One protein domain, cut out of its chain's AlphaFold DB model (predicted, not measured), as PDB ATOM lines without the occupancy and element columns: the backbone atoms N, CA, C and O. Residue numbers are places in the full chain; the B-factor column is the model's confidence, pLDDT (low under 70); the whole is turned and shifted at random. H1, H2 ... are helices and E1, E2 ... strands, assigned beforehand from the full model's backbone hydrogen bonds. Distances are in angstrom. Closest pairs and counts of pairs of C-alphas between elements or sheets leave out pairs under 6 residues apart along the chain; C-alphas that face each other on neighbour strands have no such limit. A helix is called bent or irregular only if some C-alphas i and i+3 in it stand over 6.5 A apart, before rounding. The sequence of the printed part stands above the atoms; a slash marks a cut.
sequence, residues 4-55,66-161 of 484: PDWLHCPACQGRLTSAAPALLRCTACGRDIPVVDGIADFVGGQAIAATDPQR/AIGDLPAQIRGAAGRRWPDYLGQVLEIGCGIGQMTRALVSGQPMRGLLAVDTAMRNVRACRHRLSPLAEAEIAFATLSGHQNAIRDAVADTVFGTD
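This is residues 4 to 55 and 66 to 161 of the 484 residues of an uncharacterized protein of Rhodopila globiformis (UniProt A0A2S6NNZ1). A single curled, strongly twisted sheet runs through the domain: E7, E6, E5 and E8 make the parallel body, and the antiparallel strands E1 to E4 carry the sheet on into a smaller head at one end. H3 packs on one face of the body, H2 lies beside H3 and only grazes the sheet, and H1 lies beyond H2 at the end away from the head. The 148 printed residues hold three named helices and eight named strands, in the order E1 E2 E3 E4 H1 E5 H2 E6 H3 E7 E8, class mixed. The mixed sheet's order is E1, E2, E3, E4, E7, E6, E5, E8; the whole is compact, with a radius of gyration of the C-alphas of 15.5 A and spans of 47 by 35 by 29 A.

In the sheet, E7 is residues 136 to 141, 17.3 A long, E6 111 to 116, 17.0 A, E5 88 to 92, 13.3 A, and E8 154 to 160, 17.2 A, with C-alpha 160 at (180.941, 204.018, 210.947). E4 is residues 39 to 41, E3 32 to 36, E2 23 to 26, and E1 16 to 20, beginning at C-alpha 16 (176.414, 231.926, 212.071). H3 is residues 119 to 132, 20.6 A, H2 98 to 106, 12.3 A, and H1 70 to 81, 16.4 A. H1 and H3 are irregular: C-alphas 77 and 80 are 9.1 A apart, and C-alphas 128 and 131 are 7.3 A apart.

E6 is parallel to E7, with N 138 and O 112 2.8 A apart, and to E5, with N 113 and O 89 at 2.9 A. E5 and edge strand E8 are parallel, with N 90 and O 156 at 2.9 A. E7 and E4 are parallel, with N 141 and O 40 at 2.9 A. E1 to E4 form a meander, each strand the antiparallel neighbour of the one before, in three hairpins: N 17 and O 25 are 2.9 A apart, N 33 and O 24 2.8 A, and N 36 and O 39 2.9 A. E5, H2, E6 and E6, H3, E7 are strand-helix-strand units, two parallel neighbours with a helix between, with right-handed crossovers. H3 on one face makes two layers, sheet and helix; its height over the sheet is 8.9 A, and it runs along E7, at 1 degree on the local plane. H2 and H3 touch at Arg 101 and Leu 129, their closest C-alphas, 6.2 A apart, at a shallow tilt of 22 degrees, the same way. H1 only just touches H2, with residue 71 alone and 3 pairs of C-alphas within 8 A, the closest those of Pro 71 and Ala 102, 6.9 A apart; H1 is not on the sheet. Every O i to N i+4 pair of H2 is within hydrogen-bond range, against 6 of 8 in H1 and 8 of 10 in H3.

The C-alphas farthest apart, those of Gly 30 and Gly 76, are 46.8 A apart. Residues 56 to 65 are not printed, and C-alphas 55 and 66 are 13.8 A apart across the cut. The link from E7 to E8 is long, with 12 residues. Mean pLDDT of the printed part is 90.5; residues 47 to 55, 66 and 133 to 134 are under 70.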
ATOM      1  N   PRO A   4     172.579 227.095 211.168       94.94
ATOM      2  CA  PRO A   4     173.014 227.934 212.295       94.94
ATOM      3  C   PRO A   4     172.787 227.381 213.709       94.94
ATOM      4  O   PRO A   4     173.477 227.779 214.655       94.94
ATOM      5  N   ASP A   5     171.806 226.494 213.884       96.00
ATOM      6  CA  ASP A   5     171.525 225.891 215.189       96.00
ATOM      7  C   ASP A   5     172.582 224.838 215.546       96.00
ATOM      8  O   ASP A   5     172.882 224.642 216.722       96.00
ATOM      9  N   TRP A   6     173.201 224.227 214.534       97.00
ATOM     10  CA  TRP A   6     174.235 223.207 214.686       97.00
ATOM     11  C   TRP A   6     175.664 223.759 214.692       97.00
ATOM     12  O   TRP A   6     176.545 223.187 215.335       97.00
ATOM     13  N   LEU A   7     175.906 224.839 213.945       97.19
ATOM     14  CA  LEU A   7     177.250 225.233 213.523       97.19
ATOM     15  C   LEU A   7     177.661 226.626 214.024       97.19
ATOM     16  O   LEU A   7     176.838 227.536 214.144       97.19
ATOM     17  N   HIS A   8     178.957 226.808 214.274       97.38
ATOM     18  CA  HIS A   8     179.597 228.097 214.556       97.38
ATOM     19  C   HIS A   8     180.725 228.390 213.564       97.38
ATOM     20  O   HIS A   8     181.153 227.533 212.791       97.38
ATOM     21  N   CYS A   9     181.240 229.617 213.580       96.75
ATOM     22  CA  CYS A   9     182.401 229.973 212.774       96.75
ATOM     23  C   CYS A   9     183.660 229.234 213.267       96.75
ATOM     24  O   CYS A   9     184.034 229.418 214.424       96.75
ATOM     25  N   PRO A  10     184.396 228.488 212.422       94.31
ATOM     26  CA  PRO A  10     185.596 227.773 212.863       94.31
ATOM     27  C   PRO A  10     186.758 228.705 213.250       94.31
ATOM     28  O   PRO A  10     187.698 228.260 213.896       94.31
ATOM     29  N   ALA A  11     186.718 229.987 212.860       94.50
ATOM     30  CA  ALA A  11     187.787 230.947 213.157       94.50
ATOM     31  C   ALA A  11     187.650 231.615 214.533       94.50
ATOM     32  O   ALA A  11     188.649 231.842 215.202       94.50
ATOM     33  N   CYS A  12     186.426 231.961 214.943       95.75
ATOM     34  CA  CYS A  12     186.179 232.729 216.172       95.75
ATOM     35  C   CYS A  12     185.071 232.147 217.058       95.75
ATOM     36  O   CYS A  12     184.697 232.773 218.041       95.75
ATOM     37  N   GLN A  13     184.492 231.003 216.677       96.06
ATOM     38  CA  GLN A  13     183.348 230.362 217.343       96.06
ATOM     39  C   GLN A  13     182.089 231.248 217.427       96.06
ATOM     40  O   GLN A  13     181.123 230.926 218.114       96.06
ATOM     41  N   GLY A  14     182.065 232.357 216.679       96.81
ATOM     42  CA  GLY A  14     180.923 233.254 216.585       96.81
ATOM     43  C   GLY A  14     179.710 232.594 215.929       96.81
ATOM     44  O   GLY A  14     179.830 231.670 215.116       96.81
ATOM     45  N   ARG A  15     178.524 233.106 216.270       97.00
ATOM     46  CA  ARG A  15     177.247 232.643 215.722       97.00
ATOM     47  C   ARG A  15     177.209 232.838 214.205       97.00
ATOM     48  O   ARG A  15     177.588 233.894 213.698       97.00
ATOM     49  N   LEU A  16     176.718 231.826 213.494       97.69
ATOM     50  CA  LEU A  16     176.414 231.926 212.071       97.69
ATOM     51  C   LEU A  16     174.968 232.382 211.875       97.69
ATOM     52  O   LEU A  16     174.076 232.001 212.632       97.69
ATOM     53  N   THR A  17     174.733 233.186 210.849       97.50
ATOM     54  CA  THR A  17     173.398 233.596 210.402       97.50
ATOM     55  C   THR A  17     173.282 233.398 208.899       97.50
ATOM     56  O   THR A  17     174.270 233.554 208.184       97.50
ATOM     57  N   SER A  18     172.083 233.072 208.416       96.81
ATOM     58  CA  SER A  18     171.809 233.029 206.977       96.81
ATOM     59  C   SER A  18     171.837 234.453 206.423       96.81
ATOM     60  O   SER A  18     170.953 235.249 206.736       96.81
ATOM     61  N   ALA A  19     172.881 234.789 205.663       95.50
ATOM     62  CA  ALA A  19     172.989 236.078 204.982       95.50
ATOM     63  C   ALA A  19     172.274 236.045 203.622       95.50
ATOM     64  O   ALA A  19     171.717 237.051 203.190       95.50
ATOM     65  N   ALA A  20     172.274 234.880 202.970       95.50
ATOM     66  CA  ALA A  20     171.539 234.572 201.747       95.50
ATOM     67  C   ALA A  20     171.290 233.048 201.676       95.50
ATOM     68  O   ALA A  20     171.969 232.299 202.381       95.50
ATOM     69  N   PRO A  21     170.397 232.540 200.800       95.19
ATOM     70  CA  PRO A  21     170.161 231.095 200.662       95.19
ATOM     71  C   PRO A  21     171.428 230.262 200.403       95.19
ATOM     72  O   PRO A  21     171.508 229.115 200.829       95.19
ATOM     73  N   ALA A  22     172.422 230.856 199.737       96.69
ATOM     74  CA  ALA A  22     173.701 230.236 199.401       96.69
ATOM     75  C   ALA A  22     174.870 230.692 200.307       96.69
ATOM     76  O   ALA A  22     176.033 230.489 199.956       96.69
ATOM     77  N   LEU A  23     174.599 231.356 201.441       97.38
ATOM     78  CA  LEU A  23     175.646 231.992 202.248       97.38
ATOM     79  C   LEU A  23     175.304 232.061 203.742       97.38
ATOM     80  O   LEU A  23     174.350 232.730 204.155       97.38
ATOM     81  N   LEU A  24     176.157 231.459 204.570       97.88
ATOM     82  CA  LEU A  24     176.205 231.727 206.006       97.88
ATOM     83  C   LEU A  24     177.268 232.791 206.288       97.88
ATOM     84  O   LEU A  24     178.368 232.729 205.747       97.88
ATOM     85  N   ARG A  25     176.965 233.733 207.180       98.06
ATOM     86  CA  ARG A  25     177.910 234.755 207.646       98.06
ATOM     87  C   ARG A  25     178.070 234.681 209.154       98.06
ATOM     88  O   ARG A  25     177.085 234.582 209.887       98.06
ATOM     89  N   CYS A  26     179.309 234.743 209.624       98.19
ATOM     90  CA  CYS A  26     179.612 234.876 211.040       98.19
ATOM     91  C   CYS A  26     179.308 236.297 211.523       98.19
ATOM     92  O   CYS A  26     179.880 237.256 211.012       98.19
ATOM     93  N   THR A  27     178.505 236.438 212.577       98.06
ATOM     94  CA  THR A  27     178.144 237.759 213.124       98.06
ATOM     95  C   THR A  27     179.290 238.450 213.866       98.06
ATOM     96  O   THR A  27     179.264 239.665 214.007       98.06
ATOM     97  N   ALA A  28     180.291 237.697 214.338       97.75
ATOM     98  CA  ALA A  28     181.436 238.243 215.075       97.75
ATOM     99  C   ALA A  28     182.576 238.734 214.162       97.75
ATOM    100  O   ALA A  28     182.974 239.888 214.244       97.75
ATOM    101  N   CYS A  29     183.104 237.870 213.287       97.94
ATOM    102  CA  CYS A  29     184.246 238.208 212.423       97.94
ATOM    103  C   CYS A  29     183.873 238.533 210.967       97.94
ATOM    104  O   CYS A  29     184.760 238.759 210.151       97.94
ATOM    105  N   GLY A  30     182.587 238.486 210.603       97.88
ATOM    106  CA  GLY A  30     182.126 238.740 209.235       97.88
ATOM    107  C   GLY A  30     182.488 237.659 208.210       97.88
ATOM    108  O   GLY A  30     182.139 237.809 207.045       97.88
ATOM    109  N   ARG A  31     183.164 236.571 208.614       97.06
ATOM    110  CA  ARG A  31     183.565 235.488 207.706       97.06
ATOM    111  C   ARG A  31     182.354 234.840 207.038       97.06
ATOM    112  O   ARG A  31     181.413 234.431 207.721       97.06
ATOM    113  N   ASP A  32     182.463 234.681 205.727       97.56
ATOM    114  CA  ASP A  32     181.488 234.010 204.880       97.56
ATOM    115  C   ASP A  32     181.807 232.521 204.718       97.56
ATOM    116  O   ASP A  32     182.970 232.118 204.615       97.56
ATOM    117  N   ILE A  33     180.757 231.704 204.718       97.44
ATOM    118  CA  ILE A  33     180.791 230.257 204.503       97.44
ATOM    119  C   ILE A  33     179.770 229.944 203.403       97.44
ATOM    120  O   ILE A  33     178.569 230.169 203.607       97.44
ATOM    121  N   PRO A  34     180.215 229.457 202.234       97.06
ATOM    122  CA  PRO A  34     179.311 229.161 201.135       97.06
ATOM    123  C   PRO A  34     178.367 228.006 201.489       97.06
ATOM    124  O   PRO A  34     178.743 227.056 202.175       97.06
ATOM    125  N   VAL A  35     177.132 228.090 200.996       97.19
ATOM    126  CA  VAL A  35     176.147 227.006 201.034       97.19
ATOM    127  C   VAL A  35     175.865 226.586 199.598       97.19
ATOM    128  O   VAL A  35     175.195 227.296 198.852       97.19
ATOM    129  N   VAL A  36     176.392 225.432 199.207       95.81
ATOM    130  CA  VAL A  36     176.298 224.905 197.842       95.81
ATOM    131  C   VAL A  36     175.303 223.759 197.845       95.81
ATOM    132  O   VAL A  36     175.471 222.804 198.594       95.81
ATOM    133  N   ASP A  37     174.242 223.853 197.045       94.31
ATOM    134  CA  ASP A  37     173.169 222.852 197.022       94.31
ATOM    135  C   ASP A  37     172.628 222.553 198.434       94.31
ATOM    136  O   ASP A  37     172.476 221.399 198.825       94.31
ATOM    137  N   GLY A  38     172.396 223.586 199.250       95.06
ATOM    138  CA  GLY A  38     171.925 223.421 200.633       95.06
ATOM    139  C   GLY A  38     172.930 222.767 201.598       95.06
ATOM    140  O   GLY A  38     172.542 222.423 202.712       95.06
ATOM    141  N   ILE A  39     174.193 222.593 201.195       96.31
ATOM    142  CA  ILE A  39     175.282 222.031 202.005       96.31
ATOM    143  C   ILE A  39     176.227 223.163 202.405       96.31
ATOM    144  O   ILE A  39     176.787 223.828 201.534       96.31
ATOM    145  N   ALA A  40     176.431 223.389 203.703       97.06
ATOM    146  CA  ALA A  40     177.428 224.358 204.164       97.06
ATOM    147  C   ALA A  40     178.850 223.819 203.935       97.06
ATOM    148  O   ALA A  40     179.174 222.740 204.429       97.06
ATOM    149  N   ASP A  41     179.689 224.558 203.207       96.31
ATOM    150  CA  ASP A  41     181.030 224.108 202.821       96.31
ATOM    151  C   ASP A  41     182.138 224.774 203.647       96.31
ATOM    152  O   ASP A  41     182.504 225.924 203.401       96.31
ATOM    153  N   PHE A  42     182.689 224.053 204.629       95.12
ATOM    154  CA  PHE A  42     183.788 224.570 205.459       95.12
ATOM    155  C   PHE A  42     185.173 224.206 204.917       95.12
ATOM    156  O   PHE A  42     186.135 224.930 205.173       95.12
ATOM    157  N   VAL A  43     185.281 223.130 204.130       92.06
ATOM    158  CA  VAL A  43     186.550 222.698 203.515       92.06
ATOM    159  C   VAL A  43     186.865 223.436 202.213       92.06
ATOM    160  O   VAL A  43     188.014 223.406 201.778       92.06
ATOM    161  N   GLY A  44     185.892 224.116 201.599       86.19
ATOM    162  CA  GLY A  44     186.114 225.011 200.457       86.19
ATOM    163  C   GLY A  44     186.725 224.303 199.248       86.19
ATOM    164  O   GLY A  44     187.608 224.847 198.589       86.19
ATOM    165  N   GLY A  45     186.342 223.044 199.020       73.12
ATOM    166  CA  GLY A  45     186.925 222.196 197.977       73.12
ATOM    167  C   GLY A  45     188.395 221.795 198.184       73.12
ATOM    168  O   GLY A  45     188.910 221.025 197.382       73.12
ATOM    169  N   GLN A  46     189.065 222.242 199.256       70.19
ATOM    170  CA  GLN A  46     190.460 221.890 199.570       70.19
ATOM    171  C   GLN A  46     190.616 220.513 200.226       70.19
ATOM    172  O   GLN A  46     191.698 220.170 200.703       70.19
ATOM    173  N   ALA A  47     189.543 219.722 200.300       60.28
ATOM    174  CA  ALA A  47     189.622 218.393 200.876       60.28
ATOM    175  C   ALA A  47     190.661 217.563 200.107       60.28
ATOM    176  O   ALA A  47     190.528 217.338 198.902       60.28
ATOM    177  N   ILE A  48     191.693 217.128 200.839       55.78
ATOM    178  CA  ILE A  48     192.664 216.114 200.425       55.78
ATOM    179  C   ILE A  48     191.872 214.989 199.771       55.78
ATOM    180  O   ILE A  48     190.882 214.558 200.363       55.78
ATOM    181  N   ALA A  49     192.279 214.596 198.555       48.31
ATOM    182  CA  ALA A  49     191.601 213.616 197.713       48.31
ATOM    183  C   ALA A  49     190.949 212.536 198.578       48.31
ATOM    184  O   ALA A  49     191.624 211.685 199.155       48.31
ATOM    185  N   ALA A  50     189.628 212.653 198.734       47.53
ATOM    186  CA  ALA A  50     188.860 211.699 199.497       47.53
ATOM    187  C   ALA A  50     189.137 210.317 198.908       47.53
ATOM    188  O   ALA A  50     189.114 210.177 197.679       47.53
ATOM    189  N   THR A  51     189.405 209.362 199.800       50.94
ATOM    190  CA  THR A  51     189.228 207.912 199.636       50.94
ATOM    191  C   THR A  51     188.649 207.548 198.272       50.94
ATOM    192  O   THR A  51     187.531 207.981 197.959       50.94
ATOM    193  N   ASP A  52     189.407 206.808 197.461       46.94
ATOM    194  CA  ASP A  52     188.962 206.316 196.158       46.94
ATOM    195  C   ASP A  52     187.508 205.809 196.269       46.94
ATOM    196  O   ASP A  52     187.245 204.891 197.050       46.94
ATOM    197  N   PRO A  53     186.532 206.424 195.571       43.16
ATOM    198  CA  PRO A  53     185.141 205.995 195.653       43.16
ATOM    199  C   PRO A  53     184.970 204.534 195.202       43.16
ATOM    200  O   PRO A  53     184.017 203.883 195.630       43.16
ATOM    201  N   GLN A  54     185.930 203.983 194.443       40.88
ATOM    202  CA  GLN A  54     185.980 202.568 194.069       40.88
ATOM    203  C   GLN A  54     186.288 201.626 195.246       40.88
ATOM    204  O   GLN A  54     186.143 200.416 195.093       40.88
ATOM    205  N   ARG A  55     186.649 202.124 196.440       43.16
ATOM    206  CA  ARG A  55     186.930 201.292 197.629       43.16
ATOM    207  C   ARG A  55     185.733 200.475 198.116       43.16
ATOM    208  O   ARG A  55     185.930 199.414 198.701       43.16
ATOM    209  N   ALA A  66     175.239 196.760 200.163       60.41
ATOM    210  CA  ALA A  66     174.252 197.050 201.188       60.41
ATOM    211  C   ALA A  66     174.935 197.073 202.564       60.41
ATOM    212  O   ALA A  66     175.674 196.153 202.907       60.41
ATOM    213  N   ILE A  67     174.609 198.068 203.396       74.56
ATOM    214  CA  ILE A  67     174.968 198.081 204.829       74.56
ATOM    215  C   ILE A  67     174.446 196.834 205.572       74.56
ATOM    216  O   ILE A  67     174.862 196.548 206.696       74.56
ATOM    217  N   GLY A  68     173.555 196.072 204.929       82.44
ATOM    218  CA  GLY A  68     173.058 194.801 205.414       82.44
ATOM    219  C   GLY A  68     172.288 194.988 206.713       82.44
ATOM    220  O   GLY A  68     171.442 195.872 206.838       82.44
ATOM    221  N   ASP A  69     172.606 194.149 207.685       88.06
ATOM    222  CA  ASP A  69     172.005 194.100 209.013       88.06
ATOM    223  C   ASP A  69     172.761 194.939 210.059       88.06
ATOM    224  O   ASP A  69     172.411 194.895 211.239       88.06
ATOM    225  N   LEU A  70     173.761 195.737 209.667       91.38
ATOM    226  CA  LEU A  70     174.596 196.500 210.601       91.38
ATOM    227  C   LEU A  70     173.797 197.371 211.603       91.38
ATOM    228  O   LEU A  70     174.121 197.325 212.788       91.38
ATOM    229  N   PRO A  71     172.731 198.113 211.230       93.19
ATOM    230  CA  PRO A  71     171.913 198.841 212.204       93.19
ATOM    231  C   PRO A  71     171.277 197.922 213.258       93.19
ATOM    232  O   PRO A  71     171.209 198.275 214.437       93.19
ATOM    233  N   ALA A  72     170.834 196.730 212.847       93.94
ATOM    234  CA  ALA A  72     170.275 195.732 213.753       93.94
ATOM    235  C   ALA A  72     171.361 195.140 214.665       93.94
ATOM    236  O   ALA A  72     171.121 194.998 215.864       93.94
ATOM    237  N   GLN A  73     172.562 194.878 214.138       94.62
ATOM    238  CA  GLN A  73     173.716 194.443 214.933       94.62
ATOM    239  C   GLN A  73     174.111 195.497 215.973       94.62
ATOM    240  O   GLN A  73     174.278 195.164 217.144       94.62
ATOM    241  N   ILE A  74     174.188 196.778 215.587       96.50
ATOM    242  CA  ILE A  74     174.518 197.884 216.503       96.50
ATOM    243  C   ILE A  74     173.488 197.948 217.631       96.50
ATOM    244  O   ILE A  74     173.859 198.005 218.805       96.50
ATOM    245  N   ARG A  75     172.194 197.902 217.292       96.19
ATOM    246  CA  ARG A  75     171.104 197.908 218.277       96.19
ATOM    247  C   ARG A  75     171.186 196.695 219.208       96.19
ATOM    248  O   ARG A  75     171.053 196.855 220.420       96.19
ATOM    249  N   GLY A  76     171.434 195.506 218.658       96.06
ATOM    250  CA  GLY A  76     171.596 194.266 219.419       96.06
ATOM    251  C   GLY A  76     172.773 194.323 220.394       96.06
ATOM    252  O   GLY A  76     172.595 194.037 221.578       96.06
ATOM    253  N   ALA A  77     173.940 194.769 219.926       95.81
ATOM    254  CA  ALA A  77     175.148 194.919 220.735       95.81
ATOM    255  C   ALA A  77     174.988 195.990 221.827       95.81
ATOM    256  O   ALA A  77     175.351 195.768 222.982       95.81
ATOM    257  N   ALA A  78     174.391 197.140 221.499       96.38
ATOM    258  CA  ALA A  78     174.106 198.190 222.474       96.38
ATOM    259  C   ALA A  78     173.130 197.714 223.569       96.38
ATOM    260  O   ALA A  78     173.252 198.115 224.737       96.38
ATOM    261  N   GLY A  79     172.178 196.842 223.218       96.19
ATOM    262  CA  GLY A  79     171.175 196.300 224.130       96.19
ATOM    263  C   GLY A  79     170.364 197.418 224.787       96.19
ATOM    264  O   GLY A  79     169.895 198.337 224.123       96.19
ATOM    265  N   ARG A  80     170.253 197.396 226.122       94.94
ATOM    266  CA  ARG A  80     169.516 198.419 226.895       94.94
ATOM    267  C   ARG A  80     170.104 199.836 226.810       94.94
ATOM    268  O   ARG A  80     169.471 200.774 227.278       94.94
ATOM    269  N   ARG A  81     171.316 200.002 226.265       94.44
ATOM    270  CA  ARG A  81     171.937 201.325 226.069       94.44
ATOM    271  C   ARG A  81     171.323 202.068 224.883       94.44
ATOM    272  O   ARG A  81     171.332 203.303 224.861       94.44
ATOM    273  N   TRP A  82     170.799 201.324 223.906       96.62
ATOM    274  CA  TRP A  82     170.154 201.888 222.731       96.62
ATOM    275  C   TRP A  82     168.872 202.628 223.137       96.62
ATOM    276  O   TRP A  82     168.011 202.023 223.774       96.62
ATOM    277  N   PRO A  83     168.725 203.924 222.821       94.62
ATOM    278  CA  PRO A  83     167.527 204.660 223.201       94.62
ATOM    279  C   PRO A  83     166.341 204.375 222.284       94.62
ATOM    280  O   PRO A  83     166.496 204.181 221.080       94.62
ATOM    281  N   ASP A  84     165.142 204.529 222.838       95.81
ATOM    282  CA  ASP A  84     163.908 204.555 222.049       95.81
ATOM    283  C   ASP A  84     163.814 205.811 221.167       95.81
ATOM    284  O   ASP A  84     163.169 205.786 220.126       95.81
ATOM    285  N   TYR A  85     164.499 206.902 221.537       96.56
ATOM    286  CA  TYR A  85     164.524 208.174 220.811       96.56
ATOM    287  C   TYR A  85     165.933 208.776 220.769       96.56
ATOM    288  O   TYR A  85     166.550 208.989 221.817       96.56
ATOM    289  N   LEU A  86     166.442 209.082 219.569       96.94
ATOM    290  CA  LEU A  86     167.820 209.578 219.408       96.94
ATOM    291  C   LEU A  86     167.982 211.083 219.664       96.94
ATOM    292  O   LEU A  86     169.111 211.528 219.875       96.94
ATOM    293  N   GLY A  87     166.893 211.861 219.667       96.81
ATOM    294  CA  GLY A  87     166.944 213.316 219.842       96.81
ATOM    295  C   GLY A  87     167.596 214.032 218.658       96.81
ATOM    296  O   GLY A  87     167.297 213.715 217.509       96.81
ATOM    297  N   GLN A  88     168.441 215.026 218.929       97.75
ATOM    298  CA  GLN A  88     169.276 215.673 217.918       97.75
ATOM    299  C   GLN A  88     170.487 214.805 217.592       97.75
ATOM    300  O   GLN A  88     171.295 214.505 218.474       97.75
ATOM    301  N   VAL A  89     170.614 214.417 216.329       97.81
ATOM    302  CA  VAL A  89     171.622 213.467 215.869       97.81
ATOM    303  C   VAL A  89     172.691 214.158 215.031       97.81
ATOM    304  O   VAL A  89     172.381 214.911 214.115       97.81
ATOM    305  N   LEU A  90     173.955 213.876 215.325       97.94
ATOM    306  CA  LEU A  90     175.094 214.250 214.495       97.94
ATOM    307  C   LEU A  90     175.755 212.980 213.951       97.94
ATOM    308  O   LEU A  90     176.272 212.172 214.718       97.94
ATOM    309  N   GLU A  91     175.775 212.825 212.635       97.88
ATOM    310  CA  GLU A  91     176.552 211.781 211.968       97.88
ATOM    311  C   GLU A  91     177.844 212.369 211.420       97.88
ATOM    312  O   GLU A  91     177.807 213.314 210.630       97.88
ATOM    313  N   ILE A  92     178.979 211.788 211.805       96.69
ATOM    314  CA  ILE A  92     180.298 212.186 211.317       96.69
ATOM    315  C   ILE A  92     180.831 211.106 210.381       96.69
ATOM    316  O   ILE A  92     180.904 209.937 210.758       96.69
ATOM    317  N   GLY A  93     181.244 211.513 209.181       95.00
ATOM    318  CA  GLY A  93     181.646 210.593 208.121       95.00
ATOM    319  C   GLY A  93     180.439 209.898 207.501       95.00
ATOM    320  O   GLY A  93     180.433 208.676 207.388       95.00
ATOM    321  N   CYS A  94     179.404 210.661 207.127       95.94
ATOM    322  CA  CYS A  94     178.172 210.095 206.567       95.94
ATOM    323  C   CYS A  94     178.389 209.377 205.224       95.94
ATOM    324  O   CYS A  94     177.533 208.602 204.785       95.94
ATOM    325  N   GLY A  95     179.529 209.612 204.558       93.19
ATOM    326  CA  GLY A  95     179.832 209.024 203.266       93.19
ATOM    327  C   GLY A  95     178.706 209.311 202.279       93.19
ATOM    328  O   GLY A  95     178.181 210.417 202.196       93.19
ATOM    329  N   ILE A  96     178.291 208.287 201.544       92.75
ATOM    330  CA  ILE A  96     177.166 208.401 200.614       92.75
ATOM    331  C   ILE A  96     175.792 208.298 201.308       92.75
ATOM    332  O   ILE A  96     174.774 208.364 200.630       92.75
ATOM    333  N   GLY A  97     175.712 208.136 202.631       94.12
ATOM    334  CA  GLY A  97     174.454 208.186 203.390       94.12
ATOM    335  C   GLY A  97     173.725 206.860 203.597       94.12
ATOM    336  O   GLY A  97     172.507 206.845 203.783       94.12
ATOM    337  N   GLN A  98     174.432 205.730 203.512       91.88
ATOM    338  CA  GLN A  98     173.813 204.416 203.710       91.88
ATOM    339  C   GLN A  98     173.330 204.227 205.157       91.88
ATOM    340  O   GLN A  98     172.181 203.845 205.384       91.88
ATOM    341  N   MET A  99     174.190 204.524 206.143       94.38
ATOM    342  CA  MET A  99     173.844 204.362 207.562       94.38
ATOM    343  C   MET A  99     172.808 205.408 207.956       94.38
ATOM    344  O   MET A  99     171.814 205.090 208.610       94.38
ATOM    345  N   THR A 100     172.988 206.632 207.458       95.44
ATOM    346  CA  THR A 100     172.034 207.727 207.587       95.44
ATOM    347  C   THR A 100     170.626 207.309 207.196       95.44
ATOM    348  O   THR A 100     169.693 207.471 207.980       95.44
ATOM    349  N   ARG A 101     170.465 206.714 206.005       94.88
ATOM    350  CA  ARG A 101     169.165 206.254 205.507       94.88
ATOM    351  C   ARG A 101     168.562 205.204 206.430       94.88
ATOM    352  O   ARG A 101     167.397 205.324 206.798       94.88
ATOM    353  N   ALA A 102     169.347 204.201 206.818       93.06
ATOM    354  CA  ALA A 102     168.860 203.127 207.674       93.06
ATOM    355  C   ALA A 102     168.375 203.640 209.042       93.06
ATOM    356  O   ALA A 102     167.337 203.193 209.533       93.06
ATOM    357  N   LEU A 103     169.079 204.608 209.636       93.38
ATOM    358  CA  LEU A 103     168.675 205.213 210.906       93.38
ATOM    359  C   LEU A 103     167.459 206.126 210.763       93.38
ATOM    360  O   LEU A 103     166.545 206.012 211.575       93.38
ATOM    361  N   VAL A 104     167.411 206.980 209.735       94.31
ATOM    362  CA  VAL A 104     166.252 207.857 209.473       94.31
ATOM    363  C   VAL A 104     164.980 207.033 209.258       94.31
ATOM    364  O   VAL A 104     163.928 207.398 209.773       94.31
ATOM    365  N   SER A 105     165.065 205.895 208.562       92.75
ATOM    366  CA  SER A 105     163.911 205.012 208.348       92.75
ATOM    367  C   SER A 105     163.549 204.140 209.557       92.75
ATOM    368  O   SER A 105     162.407 203.704 209.665       92.75
ATOM    369  N   GLY A 106     164.506 203.828 210.435       92.25
ATOM    370  CA  GLY A 106     164.350 202.795 211.467       92.25
ATOM    371  C   GLY A 106     164.321 203.293 212.912       92.25
ATOM    372  O   GLY A 106     164.171 202.472 213.826       92.25
ATOM    373  N   GLN A 107     164.519 204.592 213.147       94.06
ATOM    374  CA  GLN A 107     164.671 205.146 214.487       94.06
ATOM    375  C   GLN A 107     164.132 206.584 214.583       94.06
ATOM    376  O   GLN A 107     164.575 207.456 213.837       94.06
ATOM    377  N   PRO A 108     163.240 206.886 215.546       94.81
ATOM    378  CA  PRO A 108     162.743 208.242 215.720       94.81
ATOM    379  C   PRO A 108     163.846 209.177 216.242       94.81
ATOM    380  O   PRO A 108     164.600 208.860 217.172       94.81
ATOM    381  N   MET A 109     163.903 210.364 215.647       96.19
ATOM    382  CA  MET A 109     164.846 211.435 215.971       96.19
ATOM    383  C   MET A 109     164.183 212.804 215.781       96.19
ATOM    384  O   MET A 109     163.139 212.912 215.144       96.19
ATOM    385  N   ARG A 110     164.760 213.854 216.371       95.75
ATOM    386  CA  ARG A 110     164.273 215.238 216.241       95.75
ATOM    387  C   ARG A 110     164.780 215.915 214.976       95.75
ATOM    388  O   ARG A 110     164.063 216.696 214.366       95.75
ATOM    389  N   GLY A 111     166.039 215.664 214.652       95.56
ATOM    390  CA  GLY A 111     166.756 216.299 213.564       95.56
ATOM    391  C   GLY A 111     168.130 215.666 213.423       95.56
ATOM    392  O   GLY A 111     168.627 215.016 214.348       95.56
ATOM    393  N   LEU A 112     168.719 215.847 212.250       97.06
ATOM    394  CA  LEU A 112     169.979 215.229 211.873       97.06
ATOM    395  C   LEU A 112     170.884 216.266 211.213       97.06
ATOM    396  O   LEU A 112     170.468 216.955 210.286       97.06
ATOM    397  N   LEU A 113     172.137 216.333 211.648       97.50
ATOM    398  CA  LEU A 113     173.222 216.923 210.878       97.50
ATOM    399  C   LEU A 113     174.130 215.794 210.376       97.50
ATOM    400  O   LEU A 113     174.765 215.116 211.180       97.50
ATOM    401  N   ALA A 114     174.196 215.607 209.059       97.31
ATOM    402  CA  ALA A 114     175.088 214.642 208.418       97.31
ATOM    403  C   ALA A 114     176.305 215.361 207.824       97.31
ATOM    404  O   ALA A 114     176.148 216.290 207.022       97.31
ATOM    405  N   VAL A 115     177.512 214.948 208.225       97.12
ATOM    406  CA  VAL A 115     178.758 215.600 207.796       97.12
ATOM    407  C   VAL A 115     179.780 214.622 207.238       97.12
ATOM    408  O   VAL A 115     179.913 213.497 207.712       97.12
ATOM    409  N   ASP A 116     180.552 215.082 206.260       95.44
ATOM    410  CA  ASP A 116     181.699 214.368 205.689       95.44
ATOM    411  C   ASP A 116     182.766 215.381 205.246       95.44
ATOM    412  O   ASP A 116     182.479 216.563 205.073       95.44
ATOM    413  N   THR A 117     184.003 214.949 205.028       92.81
ATOM    414  CA  THR A 117     185.037 215.814 204.433       92.81
ATOM    415  C   THR A 117     184.825 216.055 202.937       92.81
ATOM    416  O   THR A 117     185.288 217.062 202.407       92.81
ATOM    417  N   ALA A 118     184.137 215.151 202.236       90.69
ATOM    418  CA  ALA A 118     184.023 215.180 200.785       90.69
ATOM    419  C   ALA A 118     182.648 215.685 200.328       90.69
ATOM    420  O   ALA A 118     181.633 215.016 200.508       90.69
ATOM    421  N   MET A 119     182.613 216.820 199.620       93.06
ATOM    422  CA  MET A 119     181.369 217.393 199.077       93.06
ATOM    423  C   MET A 119     180.562 216.389 198.234       93.06
ATOM    424  O   MET A 119     179.338 216.329 198.333       93.06
ATOM    425  N   ARG A 120     181.238 215.561 197.426       91.69
ATOM    426  CA  ARG A 120     180.581 214.524 196.608       91.69
ATOM    427  C   ARG A 120     179.808 213.500 197.453       91.69
ATOM    428  O   ARG A 120     178.716 213.104 197.061       91.69
ATOM    429  N   ASN A 121     180.348 213.127 198.615       92.00
ATOM    430  CA  ASN A 121     179.740 212.170 199.536       92.00
ATOM    431  C   ASN A 121     178.477 212.784 200.147       92.00
ATOM    432  O   ASN A 121     177.392 212.223 200.022       92.00
ATOM    433  N   VAL A 122     178.593 214.006 200.676       95.00
ATOM    434  CA  VAL A 122     177.462 214.730 201.272       95.00
ATOM    435  C   VAL A 122     176.334 214.964 200.258       95.00
ATOM    436  O   VAL A 122     175.163 214.778 200.588       95.00
ATOM    437  N   ARG A 123     176.659 215.299 199.001       94.38
ATOM    438  CA  ARG A 123     175.668 215.406 197.912       94.38
ATOM    439  C   ARG A 123     174.944 214.084 197.652       94.38
ATOM    440  O   ARG A 123     173.718 214.083 197.555       94.38
ATOM    441  N   ALA A 124     175.678 212.974 197.571       92.75
ATOM    442  CA  ALA A 124     175.091 211.646 197.393       92.75
ATOM    443  C   ALA A 124     174.201 211.248 198.587       92.75
ATOM    444  O   ALA A 124     173.079 210.785 198.384       92.75
ATOM    445  N   CYS A 125     174.650 211.519 199.817       94.50
ATOM    446  CA  CYS A 125     173.869 211.333 201.041       94.50
ATOM    447  C   CYS A 125     172.560 212.123 201.003       94.50
ATOM    448  O   CYS A 125     171.490 211.568 201.251       94.50
ATOM    449  N   ARG A 126     172.621 213.407 200.641       94.88
ATOM    450  CA  ARG A 126     171.437 214.260 200.522       94.88
ATOM    451  C   ARG A 126     170.460 213.744 199.471       94.88
ATOM    452  O   ARG A 126     169.265 213.677 199.745       94.88
ATOM    453  N   HIS A 127     170.957 213.361 198.296       93.56
ATOM    454  CA  HIS A 127     170.123 212.790 197.239       93.56
ATOM    455  C   HIS A 127     169.428 211.502 197.700       93.56
ATOM    456  O   HIS A 127     168.226 211.349 197.515       93.56
ATOM    457  N   ARG A 128     170.151 210.610 198.387       92.75
ATOM    458  CA  ARG A 128     169.598 209.358 198.921       92.75
ATOM    459  C   ARG A 128     168.493 209.576 199.961       92.75
ATOM    460  O   ARG A 128     167.587 208.752 200.065       92.75
ATOM    461  N   LEU A 129     168.567 210.660 200.729       93.06
ATOM    462  CA  LEU A 129     167.608 210.978 201.792       93.06
ATOM    463  C   LEU A 129     166.430 211.840 201.324       93.06
ATOM    464  O   LEU A 129     165.455 211.956 202.062       93.06
ATOM    465  N   SER A 130     166.474 212.420 200.119       89.44
ATOM    466  CA  SER A 130     165.407 213.304 199.630       89.44
ATOM    467  C   SER A 130     163.996 212.691 199.642       89.44
ATOM    468  O   SER A 130     163.056 213.449 199.874       89.44
ATOM    469  N   PRO A 131     163.793 211.367 199.451       84.94
ATOM    470  CA  PRO A 131     162.459 210.769 199.534       84.94
ATOM    471  C   PRO A 131     161.895 210.649 200.962       84.94
ATOM    472  O   PRO A 131     160.722 210.330 201.114       84.94
ATOM    473  N   LEU A 132     162.707 210.858 202.007       78.75
ATOM    474  CA  LEU A 132     162.383 210.543 203.410       78.75
ATOM    475  C   LEU A 132     162.083 211.792 204.262       78.75
ATOM    476  O   LEU A 132     162.345 211.798 205.461       78.75
ATOM    477  N   ALA A 133     161.582 212.865 203.645       63.00
ATOM    478  CA  ALA A 133     161.590 214.244 204.155       63.00
ATOM    479  C   ALA A 133     160.731 214.557 205.411       63.00
ATOM    480  O   ALA A 133     160.371 215.712 205.625       63.00
ATOM    481  N   GLU A 134     160.413 213.583 206.263       68.44
ATOM    482  CA  GLU A 134     159.721 213.830 207.538       68.44
ATOM    483  C   GLU A 134     160.651 214.407 208.623       68.44
ATOM    484  O   GLU A 134     160.194 215.136 209.503       68.44
ATOM    485  N   ALA A 135     161.959 214.126 208.561       74.19
ATOM    486  CA  ALA A 135     162.944 214.643 209.514       74.19
ATOM    487  C   ALA A 135     163.611 215.944 209.029       74.19
ATOM    488  O   ALA A 135     163.908 216.114 207.846       74.19
ATOM    489  N   GLU A 136     163.931 216.848 209.960       91.44
ATOM    490  CA  GLU A 136     164.755 218.028 209.674       91.44
ATOM    491  C   GLU A 136     166.226 217.610 209.496       91.44
ATOM    492  O   GLU A 136     166.951 217.421 210.478       91.44
ATOM    493  N   ILE A 137     166.667 217.451 208.243       95.44
ATOM    494  CA  ILE A 137     168.034 217.026 207.907       95.44
ATOM    495  C   ILE A 137     168.844 218.206 207.360       95.44
ATOM    496  O   ILE A 137     168.459 218.856 206.386       95.44
ATOM    497  N   ALA A 138     169.996 218.456 207.974       96.31
ATOM    498  CA  ALA A 138     170.995 219.428 207.557       96.31
ATOM    499  C   ALA A 138     172.280 218.721 207.098       96.31
ATOM    500  O   ALA A 138     172.603 217.623 207.553       96.31
ATOM    501  N   PHE A 139     173.031 219.380 206.216       97.12
ATOM    502  CA  PHE A 139     174.228 218.822 205.593       97.12
ATOM    503  C   PHE A 139     175.376 219.830 205.618       97.12
ATOM    504  O   PHE A 139     175.179 221.010 205.313       97.12
ATOM    505  N   ALA A 140     176.582 219.370 205.937       97.19
ATOM    506  CA  ALA A 140     177.780 220.202 205.883       97.19
ATOM    507  C   ALA A 140     179.013 219.383 205.504       97.19
ATOM    508  O   ALA A 140     179.096 218.196 205.820       97.19
ATOM    509  N   THR A 141     179.996 220.022 204.874       95.88
ATOM    510  CA  THR A 141     181.339 219.452 204.780       95.88
ATOM    511  C   THR A 141     182.181 219.931 205.958       95.88
ATOM    512  O   THR A 141     182.214 221.126 206.244       95.88
ATOM    513  N   LEU A 142     182.850 219.019 206.666       93.31
ATOM    514  CA  LEU A 142     183.679 219.337 207.834       93.31
ATOM    515  C   LEU A 142     184.948 218.487 207.854       93.31
ATOM    516  O   LEU A 142     184.913 217.300 207.544       93.31
ATOM    517  N   SER A 143     186.059 219.086 208.282       86.31
ATOM    518  CA  SER A 143     187.312 218.386 208.586       86.31
ATOM    519  C   SER A 143     187.540 218.355 210.093       86.31
ATOM    520  O   SER A 143     187.213 219.318 210.783       86.31
ATOM    521  N   GLY A 144     188.157 217.287 210.608       73.75
ATOM    522  CA  GLY A 144     188.501 217.168 212.031       73.75
ATOM    523  C   GLY A 144     189.363 218.323 212.562       73.75
ATOM    524  O   GLY A 144     189.288 218.645 213.743       73.75
ATOM    525  N   HIS A 145     190.119 219.004 211.691       74.00
ATOM    526  CA  HIS A 145     190.916 220.187 212.048       74.00
ATOM    527  C   HIS A 145     190.095 221.481 212.156       74.00
ATOM    528  O   HIS A 145     190.538 222.446 212.775       74.00
ATOM    529  N   GLN A 146     188.908 221.526 211.552       81.19
ATOM    530  CA  GLN A 146     188.044 222.702 211.520       81.19
ATOM    531  C   GLN A 146     186.802 222.442 212.364       81.19
ATOM    532  O   GLN A 146     185.760 222.004 211.880       81.19
ATOM    533  N   ASN A 147     186.915 222.725 213.658       85.19
ATOM    534  CA  ASN A 147     185.808 222.534 214.579       85.19
ATOM    535  C   ASN A 147     184.732 223.614 214.379       85.19
ATOM    536  O   ASN A 147     184.797 224.684 214.986       85.19
ATOM    537  N   ALA A 148     183.743 223.319 213.537       96.00
ATOM    538  CA  ALA A 148     182.583 224.176 213.305       96.00
ATOM    539  C   ALA A 148     181.315 223.708 214.040       96.00
ATOM    540  O   ALA A 148     180.273 224.337 213.893       96.00
ATOM    541  N   ILE A 149     181.374 222.615 214.805       97.12
ATOM    542  CA  ILE A 149     180.216 222.077 215.528       97.12
ATOM    543  C   ILE A 149     180.098 222.795 216.872       97.12
ATOM    544  O   ILE A 149     181.073 222.905 217.619       97.12
ATOM    545  N   ARG A 150     178.896 223.281 217.180       97.19
ATOM    546  CA  ARG A 150     178.608 223.957 218.446       97.19
ATOM    547  C   ARG A 150     178.639 222.988 219.624       97.19
ATOM    548  O   ARG A 150     178.363 221.798 219.492       97.19
ATOM    549  N   ASP A 151     178.904 223.529 220.802       96.56
ATOM    550  CA  ASP A 151     178.874 222.765 222.046       96.56
ATOM    551  C   ASP A 151     177.437 222.411 222.444       96.56
ATOM    552  O   ASP A 151     176.513 223.205 222.254       96.56
ATOM    553  N   ALA A 152     177.260 221.227 223.037       96.75
ATOM    554  CA  ALA A 152     175.998 220.754 223.606       96.75
ATOM    555  C   ALA A 152     174.779 220.857 222.663       96.75
ATOM    556  O   ALA A 152     173.674 221.202 223.090       96.75
ATOM    557  N   VAL A 153     174.953 220.522 221.383       97.69
ATOM    558  CA  VAL A 153     173.871 220.536 220.381       97.69
ATOM    559  C   VAL A 153     173.292 219.158 220.080       97.69
ATOM    560  O   VAL A 153     172.105 219.062 219.764       97.69
ATOM    561  N   ALA A 154     174.078 218.093 220.238       97.88
ATOM    562  CA  ALA A 154     173.669 216.731 219.905       97.88
ATOM    563  C   ALA A 154     173.250 215.933 221.149       97.88
ATOM    564  O   ALA A 154     173.913 215.964 222.183       97.88
ATOM    565  N   ASP A 155     172.157 215.184 221.042       98.06
ATOM    566  CA  ASP A 155     171.778 214.141 222.002       98.06
ATOM    567  C   ASP A 155     172.477 212.812 221.660       98.06
ATOM    568  O   ASP A 155     172.846 212.049 222.558       98.06
ATOM    569  N   THR A 156     172.694 212.564 220.363       98.50
ATOM    570  CA  THR A 156     173.419 211.399 219.845       98.50
ATOM    571  C   THR A 156     174.450 211.820 218.800       98.50
ATOM    572  O   THR A 156     174.129 212.577 217.888       98.50
ATOM    573  N   VAL A 157     175.672 211.298 218.893       98.44
ATOM    574  CA  VAL A 157     176.692 211.391 217.834       98.44
ATOM    575  C   VAL A 157     177.032 209.987 217.347       98.44
ATOM    576  O   VAL A 157     177.151 209.077 218.163       98.44
ATOM    577  N   PHE A 158     177.219 209.781 216.048       98.38
ATOM    578  CA  PHE A 158     177.698 208.489 215.570       98.38
ATOM    579  C   PHE A 158     178.560 208.564 214.314       98.38
ATOM    580  O   PHE A 158     178.603 209.588 213.635       98.38
ATOM    581  N   GLY A 159     179.250 207.463 214.018       96.44
ATOM    582  CA  GLY A 159     179.976 207.266 212.766       96.44
ATOM    583  C   GLY A 159     180.391 205.808 212.567       96.44
ATOM    584  O   GLY A 159     180.580 205.060 213.526       96.44
ATOM    585  N   THR A 160     180.547 205.388 211.316       94.62
ATOM    586  CA  THR A 160     180.941 204.018 210.947       94.62
ATOM    587  C   THR A 160     182.233 204.043 210.147       94.62
ATOM    588  O   THR A 160     182.349 204.838 209.220       94.62
ATOM    589  N   ASP A 161     183.212 203.213 210.520       87.88
ATOM    590  CA  ASP A 161     184.508 203.076 209.827       87.88
ATOM    591  C   ASP A 161     185.307 204.386 209.666       87.88
ATOM    592  O   ASP A 161     186.245 204.490 208.866       87.88
TER     593      ASP A 161